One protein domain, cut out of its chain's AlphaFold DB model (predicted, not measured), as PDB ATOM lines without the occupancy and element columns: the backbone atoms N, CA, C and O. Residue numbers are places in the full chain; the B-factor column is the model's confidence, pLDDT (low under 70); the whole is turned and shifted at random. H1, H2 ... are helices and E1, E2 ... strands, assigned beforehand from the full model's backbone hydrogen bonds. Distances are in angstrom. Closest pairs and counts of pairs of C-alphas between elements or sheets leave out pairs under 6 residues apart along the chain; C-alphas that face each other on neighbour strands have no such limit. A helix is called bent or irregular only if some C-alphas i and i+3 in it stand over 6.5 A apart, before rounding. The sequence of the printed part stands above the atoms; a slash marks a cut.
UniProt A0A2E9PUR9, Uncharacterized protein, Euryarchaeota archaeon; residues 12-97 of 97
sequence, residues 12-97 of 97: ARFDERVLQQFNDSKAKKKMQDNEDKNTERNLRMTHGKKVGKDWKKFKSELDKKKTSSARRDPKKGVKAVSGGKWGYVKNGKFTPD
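This is residues 12 to 97 of the 97 residues of an uncharacterized protein of Euryarchaeota archaeon (UniProt A0A2E9PUR9). An open, angular chain path rather than a globule: H1 and H2 follow end to end as one long arm with a bend between them, H3 turns off at a corner near the far end of H2, and a thin link beyond H3 leads to a small sheet of E1, E2 and E3 standing well away from the helices. The 86 printed residues hold three named helices and then three named strands, in the order H1 H2 H3 E1 E2 E3, and the class is mixed, helices and strands. The sheet's order is E1 - E2 - E3, all antiparallel. The whole is extended, with a radius of gyration of the C-alphas of 22.4 A, and flat, spanning 59 by 46 by 19 A.

H1, residues 12 to 23, and H2, residues 25 to 51, are close but not clearly touching; their closest C-alphas, of Gln 21 and Ala 27, are 6.1 A apart. They run the same way at a steep tilt of 54 degrees. H2 has a kink of 92 degrees near residue 45 and is irregular: C-alphas 46 and 49 are 9.6 A apart, and its line is a rough one. With residues 40 to 51 alone, H2 touches residues 55 to 59 of H3, residues 55 to 67. The closest C-alphas, of Glu 40 and Trp 55, are 6.3 A apart, and the lines stand about perpendicular, at 79 degrees. H1 and H3 are apart. Every O i to N i+4 pair is within hydrogen-bond range in H3, against 6 of 8 in H1 and 20 of 23 in H2. E1, residues 78 to 82, and E2, residues 85 to 90, form a hairpin, with N 80 and O 87 at 2.8 A. E2 and E3, residues 93 to 96, form another, with N 88 and O 95 at 2.7 A. The three strands form a meander, each the antiparallel neighbour of the one before. None of the helices is on this sheet.

H1 begins at C-alpha 12, (-18.449, -46.470, 50.138), and is 17.2 A long. H2 measures 28.6 A and ends at C-alpha 51, (-36.753, -29.706, 11.645). H3 measures 18.0 A, E1 11.9 A, E2 15.5 A and E3 9.9 A. E3 ends at C-alpha 96, (-2.576, -0.253, 18.019).

The two C-alphas farthest apart, of Arg 13 and Asp 97, are 61.9 A apart. The printed part has no cut and no long link; H3 to E1, with 10 residues between them, is short. Residues 12 to 21, 23 to 30 and 60 to 72 stand free. Mean pLDDT of the printed part is 73.7, with residues 12 to 28, 50 to 52 and 65 to 75 under 70.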
ATOM      1  N   ALA A  12     -19.352 -45.865  51.133       53.78
ATOM      2  CA  ALA A  12     -18.449 -46.470  50.138       53.78
ATOM      3  C   ALA A  12     -19.170 -47.419  49.165       53.78
ATOM      4  O   ALA A  12     -18.762 -47.582  48.018       53.78
ATOM      5  N   ARG A  13     -20.299 -48.006  49.582       53.53
ATOM      6  CA  ARG A  13     -21.131 -48.869  48.723       53.53
ATOM      7  C   ARG A  13     -22.075 -48.097  47.802       53.53
ATOM      8  O   ARG A  13     -22.696 -48.707  46.925       53.53
ATOM      9  N   PHE A  14     -22.228 -46.794  48.026       52.31
ATOM     10  CA  PHE A  14     -23.023 -45.920  47.167       52.31
ATOM     11  C   PHE A  14     -22.264 -45.596  45.874       52.31
ATOM     12  O   PHE A  14     -22.867 -45.532  44.804       52.31
ATOM     13  N   ASP A  15     -20.937 -45.489  45.966       58.06
ATOM     14  CA  ASP A  15     -20.083 -45.054  44.862       58.06
ATOM     15  C   ASP A  15     -19.963 -46.117  43.763       58.06
ATOM     16  O   ASP A  15     -20.146 -45.817  42.587       58.06
ATOM     17  N   GLU A  16     -19.782 -47.394  44.117       55.84
ATOM     18  CA  GLU A  16     -19.593 -48.456  43.116       55.84
ATOM     19  C   GLU A  16     -20.812 -48.659  42.212       55.84
ATOM     20  O   GLU A  16     -20.648 -48.824  41.007       55.84
ATOM     21  N   ARG A  17     -22.039 -48.600  42.748       57.00
ATOM     22  CA  ARG A  17     -23.271 -48.772  41.951       57.00
ATOM     23  C   ARG A  17     -23.579 -47.565  41.067       57.00
ATOM     24  O   ARG A  17     -24.079 -47.743  39.955       57.00
ATOM     25  N   VAL A  18     -23.274 -46.355  41.535       59.16
ATOM     26  CA  VAL A  18     -23.406 -45.122  40.743       59.16
ATOM     27  C   VAL A  18     -22.340 -45.092  39.643       59.16
ATOM     28  O   VAL A  18     -22.667 -44.870  38.478       59.16
ATOM     29  N   LEU A  19     -21.091 -45.437  39.959       57.62
ATOM     30  CA  LEU A  19     -20.012 -45.611  38.980       57.62
ATOM     31  C   LEU A  19     -20.334 -46.718  37.965       57.62
ATOM     32  O   LEU A  19     -20.054 -46.560  36.775       57.62
ATOM     33  N   GLN A  20     -20.990 -47.805  38.387       57.22
ATOM     34  CA  GLN A  20     -21.468 -48.849  37.479       57.22
ATOM     35  C   GLN A  20     -22.567 -48.335  36.552       57.22
ATOM     36  O   GLN A  20     -22.511 -48.639  35.368       57.22
ATOM     37  N   GLN A  21     -23.502 -47.503  37.023       56.28
ATOM     38  CA  GLN A  21     -24.475 -46.837  36.146       56.28
ATOM     39  C   GLN A  21     -23.795 -45.929  35.118       56.28
ATOM     40  O   GLN A  21     -24.232 -45.890  33.975       56.28
ATOM     41  N   PHE A  22     -22.706 -45.240  35.467       54.28
ATOM     42  CA  PHE A  22     -21.945 -44.445  34.499       54.28
ATOM     43  C   PHE A  22     -21.123 -45.297  33.517       54.28
ATOM     44  O   PHE A  22     -20.880 -44.848  32.397       54.28
ATOM     45  N   ASN A  23     -20.726 -46.520  33.885       57.94
ATOM     46  CA  ASN A  23     -20.034 -47.469  33.001       57.94
ATOM     47  C   ASN A  23     -20.970 -48.409  32.225       57.94
ATOM     48  O   ASN A  23     -20.552 -48.985  31.219       57.94
ATOM     49  N   ASP A  24     -22.232 -48.529  32.632       61.91
ATOM     50  CA  ASP A  24     -23.230 -49.361  31.977       61.91
ATOM     51  C   ASP A  24     -23.628 -48.722  30.639       61.91
ATOM     52  O   ASP A  24     -24.207 -47.632  30.551       61.91
ATOM     53  N   SER A  25     -23.299 -49.408  29.549       62.84
ATOM     54  CA  SER A  25     -23.547 -48.964  28.175       62.84
ATOM     55  C   SER A  25     -25.031 -48.677  27.909       62.84
ATOM     56  O   SER A  25     -25.361 -47.830  27.071       62.84
ATOM     57  N   LYS A  26     -25.944 -49.292  28.674       67.00
ATOM     58  CA  LYS A  26     -27.385 -49.005  28.622       67.00
ATOM     59  C   LYS A  26     -27.750 -47.637  29.196       67.00
ATOM     60  O   LYS A  26     -28.652 -46.986  28.669       67.00
ATOM     61  N   ALA A  27     -27.079 -47.188  30.252       61.84
ATOM     62  CA  ALA A  27     -27.328 -45.883  30.857       61.84
ATOM     63  C   ALA A  27     -26.777 -44.754  29.979       61.84
ATOM     64  O   ALA A  27     -27.500 -43.793  29.713       61.84
ATOM     65  N   LYS A  28     -25.574 -44.927  29.412       67.69
ATOM     66  CA  LYS A  28     -25.018 -43.996  28.411       67.69
ATOM     67  C   LYS A  28     -25.964 -43.811  27.226       67.69
ATOM     68  O   LYS A  28     -26.234 -42.683  26.822       67.69
ATOM     69  N   LYS A  29     -26.541 -44.910  26.726       74.12
ATOM     70  CA  LYS A  29     -27.529 -44.867  25.639       74.12
ATOM     71  C   LYS A  29     -28.786 -44.082  26.025       74.12
ATOM     72  O   LYS A  29     -29.230 -43.244  25.253       74.12
ATOM     73  N   LYS A  30     -29.322 -44.279  27.237       73.56
ATOM     74  CA  LYS A  30     -30.479 -43.508  27.732       73.56
ATOM     75  C   LYS A  30     -30.183 -42.013  27.869       73.56
ATOM     76  O   LYS A  30     -31.049 -41.203  27.552       73.56
ATOM     77  N   MET A  31     -28.988 -41.645  28.339       74.75
ATOM     78  CA  MET A  31     -28.575 -40.239  28.429       74.75
ATOM     79  C   MET A  31     -28.478 -39.615  27.037       74.75
ATOM     80  O   MET A  31     -29.074 -38.569  26.801       74.75
ATOM     81  N   GLN A  32     -27.847 -40.316  26.093       75.81
ATOM     82  CA  GLN A  32     -27.749 -39.878  24.704       75.81
ATOM     83  C   GLN A  32     -29.127 -39.751  24.031       75.81
ATOM     84  O   GLN A  32     -29.388 -38.762  23.354       75.81
ATOM     85  N   ASP A  33     -30.039 -40.697  24.262       80.44
ATOM     86  CA  ASP A  33     -31.408 -40.636  23.739       80.44
ATOM     87  C   ASP A  33     -32.187 -39.436  24.312       80.44
ATOM     88  O   ASP A  33     -32.989 -38.813  23.610       80.44
ATOM     89  N   ASN A  34     -31.962 -39.090  25.584       81.31
ATOM     90  CA  ASN A  34     -32.556 -37.906  26.207       81.31
ATOM     91  C   ASN A  34     -31.971 -36.604  25.649       81.31
ATOM     92  O   ASN A  34     -32.719 -35.660  25.393       81.31
ATOM     93  N   GLU A  35     -30.660 -36.544  25.433       80.25
ATOM     94  CA  GLU A  35     -29.999 -35.403  24.795       80.25
ATOM     95  C   GLU A  35     -30.475 -35.211  23.350       80.25
ATOM     96  O   GLU A  35     -30.827 -34.097  22.954       80.25
ATOM     97  N   ASP A  36     -30.578 -36.291  22.575       81.62
ATOM     98  CA  ASP A  36     -31.103 -36.277  21.209       81.62
ATOM     99  C   ASP A  36     -32.546 -35.737  21.187       81.62
ATOM    100  O   ASP A  36     -32.849 -34.811  20.435       81.62
ATOM    101  N   LYS A  37     -33.424 -36.215  22.079       82.94
ATOM    102  CA  LYS A  37     -34.810 -35.719  22.196       82.94
ATOM    103  C   LYS A  37     -34.891 -34.252  22.607       82.94
ATOM    104  O   LYS A  37     -35.703 -33.503  22.061       82.94
ATOM    105  N   ASN A  38     -34.063 -33.825  23.558       84.94
ATOM    106  CA  ASN A  38     -34.023 -32.431  23.991       84.94
ATOM    107  C   ASN A  38     -33.514 -31.518  22.872       84.94
ATOM    108  O   ASN A  38     -34.081 -30.448  22.648       84.94
ATOM    109  N   THR A  39     -32.494 -31.946  22.127       81.88
ATOM    110  CA  THR A  39     -31.999 -31.182  20.977       81.88
ATOM    111  C   THR A  39     -33.021 -31.124  19.845       81.88
ATOM    112  O   THR A  39     -33.248 -30.036  19.316       81.88
ATOM    113  N   GLU A  40     -33.716 -32.219  19.527       81.81
ATOM    114  CA  GLU A  40     -34.818 -32.221  18.556       81.81
ATOM    115  C   GLU A  40     -35.943 -31.262  18.975       81.81
ATOM    116  O   GLU A  40     -36.399 -30.445  18.169       81.81
ATOM    117  N   ARG A  41     -36.368 -31.318  20.245       82.38
ATOM    118  CA  ARG A  41     -37.407 -30.433  20.788       82.38
ATOM    119  C   ARG A  41     -36.988 -28.969  20.701       82.38
ATOM    120  O   ARG A  41     -37.761 -28.156  20.200       82.38
ATOM    121  N   ASN A  42     -35.773 -28.637  21.130       83.12
ATOM    122  CA  ASN A  42     -35.257 -27.271  21.080       83.12
ATOM    123  C   ASN A  42     -35.178 -26.749  19.643       83.12
ATOM    124  O   ASN A  42     -35.639 -25.644  19.371       83.12
ATOM    125  N   LEU A  43     -34.679 -27.561  18.708       81.50
ATOM    126  CA  LEU A  43     -34.626 -27.201  17.292       81.50
ATOM    127  C   LEU A  43     -36.031 -26.978  16.714       81.50
ATOM    128  O   LEU A  43     -36.240 -26.014  15.977       81.50
ATOM    129  N   ARG A  44     -37.013 -27.824  17.053       81.69
ATOM    130  CA  ARG A  44     -38.413 -27.627  16.638       81.69
ATOM    131  C   ARG A  44     -39.007 -26.330  17.180       81.69
ATOM    132  O   ARG A  44     -39.759 -25.684  16.456       81.69
ATOM    133  N   MET A  45     -38.682 -25.947  18.412       81.56
ATOM    134  CA  MET A  45     -39.157 -24.691  19.003       81.56
ATOM    135  C   MET A  45     -38.557 -23.468  18.301       81.56
ATOM    136  O   MET A  45     -39.271 -22.501  18.059       81.56
ATOM    137  N   THR A  46     -37.271 -23.506  17.939       80.56
ATOM    138  CA  THR A  46     -36.578 -22.353  17.340       80.56
ATOM    139  C   THR A  46     -36.758 -22.235  15.827       80.56
ATOM    140  O   THR A  46     -36.811 -21.126  15.301       80.56
ATOM    141  N   HIS A  47     -36.844 -23.355  15.105       77.31
ATOM    142  CA  HIS A  47     -36.877 -23.386  13.635       77.31
ATOM    143  C   HIS A  47     -38.186 -23.952  13.055       77.31
ATOM    144  O   HIS A  47     -38.356 -24.014  11.832       77.31
ATOM    145  N   GLY A  48     -39.132 -24.342  13.914       75.31
ATOM    146  CA  GLY A  48     -40.469 -24.794  13.536       75.31
ATOM    147  C   GLY A  48     -40.505 -26.183  12.889       75.31
ATOM    148  O   GLY A  48     -39.610 -27.017  13.045       75.31
ATOM    149  N   LYS A  49     -41.566 -26.442  12.108       70.88
ATOM    150  CA  LYS A  49     -41.824 -27.744  11.454       70.88
ATOM    151  C   LYS A  49     -40.730 -28.193  10.470       70.88
ATOM    152  O   LYS A  49     -40.685 -29.377  10.147       70.88
ATOM    153  N   LYS A  50     -39.836 -27.295  10.027       67.62
ATOM    154  CA  LYS A  50     -38.727 -27.602   9.097       67.62
ATOM    155  C   LYS A  50     -37.719 -28.610   9.653       67.62
ATOM    156  O   LYS A  50     -37.040 -29.269   8.878       67.62
ATOM    157  N   VAL A  51     -37.649 -28.754  10.975       67.75
ATOM    158  CA  VAL A  51     -36.753 -29.706  11.645       67.75
ATOM    159  C   VAL A  51     -37.179 -31.162  11.402       67.75
ATOM    160  O   VAL A  51     -36.319 -32.029  11.308       67.75
ATOM    161  N   GLY A  52     -38.480 -31.410  11.181       66.12
ATOM    162  CA  GLY A  52     -39.010 -32.618  10.531       66.12
ATOM    163  C   GLY A  52     -38.480 -33.972  11.030       66.12
ATOM    164  O   GLY A  52     -38.141 -34.130  12.199       66.12
ATOM    165  N   LYS A  53     -38.455 -34.966  10.125       71.19
ATOM    166  CA  LYS A  53     -37.835 -36.294  10.336       71.19
ATOM    167  C   LYS A  53     -36.302 -36.259  10.225       71.19
ATOM    168  O   LYS A  53     -35.634 -37.153  10.730       71.19
ATOM    169  N   ASP A  54     -35.748 -35.224   9.595       78.19
ATOM    170  CA  ASP A  54     -34.319 -35.082   9.293       78.19
ATOM    171  C   ASP A  54     -33.588 -34.142  10.272       78.19
ATOM    172  O   ASP A  54     -32.596 -33.504   9.911       78.19
ATOM    173  N   TRP A  55     -34.033 -34.053  11.531       79.56
ATOM    174  CA  TRP A  55     -33.467 -33.123  12.516       79.56
ATOM    175  C   TRP A  55     -31.953 -33.296  12.704       79.56
ATOM    176  O   TRP A  55     -31.242 -32.317  12.924       79.56
ATOM    177  N   LYS A  56     -31.442 -34.525  12.542       80.06
ATOM    178  CA  LYS A  56     -30.003 -34.831  12.579       80.06
ATOM    179  C   LYS A  56     -29.246 -34.177  11.419       80.06
ATOM    180  O   LYS A  56     -28.187 -33.594  11.642       80.06
ATOM    181  N   LYS A  57     -29.799 -34.202  10.200       81.19
ATOM    182  CA  LYS A  57     -29.217 -33.494   9.046       81.19
ATOM    183  C   LYS A  57     -29.295 -31.985   9.251       81.19
ATOM    184  O   LYS A  57     -28.290 -31.304   9.070       81.19
ATOM    185  N   PHE A  58     -30.431 -31.485   9.733       80.81
ATOM    186  CA  PHE A  58     -30.628 -30.063  10.019       80.81
ATOM    187  C   PHE A  58     -29.651 -29.534  11.085       80.81
ATOM    188  O   PHE A  58     -29.031 -28.489  10.897       80.81
ATOM    189  N   LYS A  59     -29.438 -30.296  12.166       80.81
ATOM    190  CA  LYS A  59     -28.404 -30.024  13.174       80.81
ATOM    191  C   LYS A  59     -27.012 -30.009  12.542       80.81
ATOM    192  O   LYS A  59     -26.275 -29.052  12.741       80.81
ATOM    193  N   SER A  60     -26.683 -31.002  11.709       80.56
ATOM    194  CA  SER A  60     -25.385 -31.059  11.025       80.56
ATOM    195  C   SER A  60     -25.139 -29.859  10.100       80.56
ATOM    196  O   SER A  60     -24.019 -29.364  10.010       80.56
ATOM    197  N   GLU A  61     -26.174 -29.355   9.427       78.75
ATOM    198  CA  GLU A  61     -26.081 -28.175   8.565       78.75
ATOM    199  C   GLU A  61     -25.935 -26.886   9.372       78.75
ATOM    200  O   GLU A  61     -25.150 -26.015   8.996       78.75
ATOM    201  N   LEU A  62     -26.655 -26.764  10.491       77.94
ATOM    202  CA  LEU A  62     -26.475 -25.665  11.440       77.94
ATOM    203  C   LEU A  62     -25.063 -25.654  12.019       77.94
ATOM    204  O   LEU A  62     -24.432 -24.600  12.049       77.94
ATOM    205  N   ASP A  63     -24.550 -26.810  12.427       73.94
ATOM    206  CA  ASP A  63     -23.203 -26.923  12.975       73.94
ATOM    207  C   ASP A  63     -22.156 -26.600  11.906       73.94
ATOM    208  O   ASP A  63     -21.275 -25.783  12.161       73.94
ATOM    209  N   LYS A  64     -22.318 -27.091  10.667       72.44
ATOM    210  CA  LYS A  64     -21.471 -26.701   9.524       72.44
ATOM    211  C   LYS A  64     -21.488 -25.191   9.266       72.44
ATOM    212  O   LYS A  64     -20.437 -24.610   8.993       72.44
ATOM    213  N   LYS A  65     -22.654 -24.541   9.365       65.25
ATOM    214  CA  LYS A  65     -22.791 -23.078   9.236       65.25
ATOM    215  C   LYS A  65     -22.136 -22.326  10.395       65.25
ATOM    216  O   LYS A  65     -21.563 -21.270  10.164       65.25
ATOM    217  N   LYS A  66     -22.175 -22.856  11.621       61.62
ATOM    218  CA  LYS A  66     -21.463 -22.273  12.771       61.62
ATOM    219  C   LYS A  66     -19.946 -22.411  12.619       61.62
ATOM    220  O   LYS A  66     -19.210 -21.454  12.858       61.62
ATOM    221  N   THR A  67     -19.471 -23.572  12.165       55.38
ATOM    222  CA  THR A  67     -18.038 -23.853  11.994       55.38
ATOM    223  C   THR A  67     -17.428 -23.221  10.747       55.38
ATOM    224  O   THR A  67     -16.206 -23.112  10.677       55.38
ATOM    225  N   SER A  68     -18.222 -22.757   9.773       51.28
ATOM    226  CA  SER A  68     -17.689 -22.071   8.583       51.28
ATOM    227  C   SER A  68     -16.953 -20.766   8.922       51.28
ATOM    228  O   SER A  68     -16.105 -20.334   8.147       51.28
ATOM    229  N   SER A  69     -17.194 -20.185  10.105       54.00
ATOM    230  CA  SER A  69     -16.451 -19.019  10.607       54.00
ATOM    231  C   SER A  69     -15.162 -19.362  11.372       54.00
ATOM    232  O   SER A  69     -14.374 -18.467  11.673       54.00
ATOM    233  N   ALA A  70     -14.908 -20.642  11.678       52.31
ATOM    234  CA  ALA A  70     -13.744 -21.044  12.475       52.31
ATOM    235  C   ALA A  70     -12.422 -20.953  11.693       52.31
ATOM    236  O   ALA A  70     -11.352 -20.832  12.291       52.31
ATOM    237  N   ARG A  71     -12.474 -20.948  10.354       55.44
ATOM    238  CA  ARG A  71     -11.337 -20.515   9.537       55.44
ATOM    239  C   ARG A  71     -11.333 -18.991   9.529       55.44
ATOM    240  O   ARG A  71     -11.987 -18.378   8.690       55.44
ATOM    241  N   ARG A  72     -10.620 -18.391  10.491       56.44
ATOM    242  CA  ARG A  72     -10.307 -16.953  10.479       56.44
ATOM    243  C   ARG A  72      -9.750 -16.618   9.099       56.44
ATOM    244  O   ARG A  72      -8.693 -17.123   8.733       56.44
ATOM    245  N   ASP A  73     -10.490 -15.827   8.331       60.94
ATOM    246  CA  ASP A  73     -10.016 -15.313   7.052       60.94
ATOM    247  C   ASP A  73      -8.740 -14.506   7.336       60.94
ATOM    248  O   ASP A  73      -8.832 -13.475   8.002       60.94
ATOM    249  N   PRO A  74      -7.547 -14.946   6.891       60.88
ATOM    250  CA  PRO A  74      -6.294 -14.270   7.223       60.88
ATOM    251  C   PRO A  74      -6.254 -12.831   6.690       60.88
ATOM    252  O   PRO A  74      -5.460 -12.013   7.155       60.88
ATOM    253  N   LYS A  75      -7.133 -12.485   5.735       66.25
ATOM    254  CA  LYS A  75      -7.277 -11.122   5.215       66.25
ATOM    255  C   LYS A  75      -8.022 -10.201   6.179       66.25
ATOM    256  O   LYS A  75      -7.753  -8.997   6.175       66.25
ATOM    257  N   LYS A  76      -8.936 -10.747   6.988       70.62
ATOM    258  CA  LYS A  76      -9.729 -10.013   7.977       70.62
ATOM    259  C   LYS A  76      -8.988 -10.067   9.304       70.62
ATOM    260  O   LYS A  76      -8.941 -11.104   9.961       70.62
ATOM    261  N   GLY A  77      -8.362  -8.957   9.675       73.50
ATOM    262  CA  GLY A  77      -7.768  -8.875  11.000       73.50
ATOM    263  C   GLY A  77      -8.843  -8.851  12.086       73.50
ATOM    264  O   GLY A  77     -10.042  -8.721  11.826       73.50
ATOM    265  N   VAL A  78      -8.408  -9.017  13.325       84.19
ATOM    266  CA  VAL A  78      -9.294  -9.085  14.487       84.19
ATOM    267  C   VAL A  78      -8.956  -7.931  15.411       84.19
ATOM    268  O   VAL A  78      -7.783  -7.714  15.713       84.19
ATOM    269  N   LYS A  79      -9.973  -7.200  15.874       87.75
ATOM    270  CA  LYS A  79      -9.781  -6.191  16.916       87.75
ATOM    271  C   LYS A  79      -9.469  -6.900  18.235       87.75
ATOM    272  O   LYS A  79     -10.218  -7.780  18.656       87.75
ATOM    273  N   ALA A  80      -8.351  -6.551  18.851       87.38
ATOM    274  CA  ALA A  80      -7.855  -7.158  20.076       87.38
ATOM    275  C   ALA A  80      -7.312  -6.082  21.022       87.38
ATOM    276  O   ALA A  80      -7.024  -4.962  20.602       87.38
ATOM    277  N   VAL A  81      -7.159  -6.435  22.294       91.00
ATOM    278  CA  VAL A  81      -6.476  -5.601  23.287       91.00
ATOM    279  C   VAL A  81      -5.111  -6.213  23.556       91.00
ATOM    280  O   VAL A  81      -5.021  -7.401  23.860       91.00
ATOM    281  N   SER A  82      -4.056  -5.410  23.452       86.25
ATOM    282  CA  SER A  82      -2.695  -5.802  23.821       86.25
ATOM    283  C   SER A  82      -2.036  -4.670  24.598       86.25
ATOM    284  O   SER A  82      -2.114  -3.510  24.194       86.25
ATOM    285  N   GLY A  83      -1.438  -4.982  25.752       86.69
ATOM    286  CA  GLY A  83      -0.773  -3.982  26.597       86.69
ATOM    287  C   GLY A  83      -1.675  -2.815  27.030       86.69
ATOM    288  O   GLY A  83      -1.203  -1.688  27.127       86.69
ATOM    289  N   GLY A  84      -2.978  -3.058  27.220       91.69
ATOM    290  CA  GLY A  84      -3.951  -2.029  27.616       91.69
ATOM    291  C   GLY A  84      -4.418  -1.098  26.490       91.69
ATOM    292  O   GLY A  84      -5.216  -0.200  26.748       91.69
ATOM    293  N   LYS A  85      -3.973  -1.311  25.244       90.75
ATOM    294  CA  LYS A  85      -4.428  -0.558  24.068       90.75
ATOM    295  C   LYS A  85      -5.300  -1.432  23.173       90.75
ATOM    296  O   LYS A  85      -5.006  -2.612  22.973       90.75
ATOM    297  N   TRP A  86      -6.363  -0.845  22.630       93.25
ATOM    298  CA  TRP A  86      -7.114  -1.450  21.534       93.25
ATOM    299  C   TRP A  86      -6.293  -1.374  20.249       93.25
ATOM    300  O   TRP A  86      -5.524  -0.439  20.052       93.25
ATOM    301  N   GLY A  87      -6.430  -2.378  19.395       90.00
ATOM    302  CA  GLY A  87      -5.767  -2.396  18.103       90.00
ATOM    303  C   GLY A  87      -6.243  -3.538  17.227       90.00
ATOM    304  O   GLY A  87      -7.123  -4.323  17.596       90.00
ATOM    305  N   TYR A  88      -5.643  -3.649  16.055       89.69
ATOM    306  CA  TYR A  88      -5.989  -4.611  15.030       89.69
ATOM    307  C   TYR A  88      -4.870  -5.635  14.843       89.69
ATOM    308  O   TYR A  88      -3.711  -5.286  14.628       89.69
ATOM    309  N   VAL A  89      -5.207  -6.923  14.901       87.19
ATOM    310  CA  VAL A  89      -4.270  -8.020  14.636       87.19
ATOM    311  C   VAL A  89      -4.472  -8.519  13.217       87.19
ATOM    312  O   VAL A  89      -5.517  -9.091  12.906       87.19
ATOM    313  N   LYS A  90      -3.460  -8.363  12.364       86.31
ATOM    314  CA  LYS A  90      -3.443  -8.907  10.999       86.31
ATOM    315  C   LYS A  90      -2.111  -9.602  10.744       86.31
ATOM    316  O   LYS A  90      -1.059  -9.071  11.082       86.31
ATOM    317  N   ASN A  91      -2.144 -10.802  10.161       83.06
ATOM    318  CA  ASN A  91      -0.947 -11.620   9.908       83.06
ATOM    319  C   ASN A  91      -0.059 -11.823  11.159       83.06
ATOM    320  O   ASN A  91       1.165 -11.792  11.066       83.06
ATOM    321  N   GLY A  92      -0.672 -11.962  12.343       80.44
ATOM    322  CA  GLY A  92       0.045 -12.130  13.615       80.44
ATOM    323  C   GLY A  92       0.729 -10.867  14.154       80.44
ATOM    324  O   GLY A  92       1.342 -10.924  15.213       80.44
ATOM    325  N   LYS A  93       0.608  -9.726  13.466       86.56
ATOM    326  CA  LYS A  93       1.124  -8.430  13.919       86.56
ATOM    327  C   LYS A  93      -0.008  -7.613  14.527       86.56
ATOM    328  O   LYS A  93      -1.069  -7.493  13.916       86.56
ATOM    329  N   PHE A  94       0.220  -7.087  15.725       90.88
ATOM    330  CA  PHE A  94      -0.690  -6.168  16.404       90.88
ATOM    331  C   PHE A  94      -0.347  -4.728  16.015       90.88
ATOM    332  O   PHE A  94       0.792  -4.299  16.199       90.88
ATOM    333  N   THR A  95      -1.330  -3.994  15.507       89.19
ATOM    334  CA  THR A  95      -1.241  -2.560  15.229       89.19
ATOM    335  C   THR A  95      -2.185  -1.844  16.194       89.19
ATOM    336  O   THR A  95      -3.386  -2.087  16.094       89.19
ATOM    337  N   PRO A  96      -1.697  -1.032  17.148       89.62
ATOM    338  CA  PRO A  96      -2.576  -0.253  18.019       89.62
ATOM    339  C   PRO A  96      -3.439   0.713  17.192       89.62
ATOM    340  O   PRO A  96      -2.972   1.201  16.160       89.62
ATOM    341  N   ASP A  97      -4.676   0.937  17.643       83.44
ATOM    342  CA  ASP A  97      -5.534   2.022  17.145       83.44
ATOM    343  C   ASP A  97      -4.913   3.394  17.478       83.44
ATOM    344  O   ASP A  97      -4.258   3.514  18.547       83.44
TER     345      ASP A  97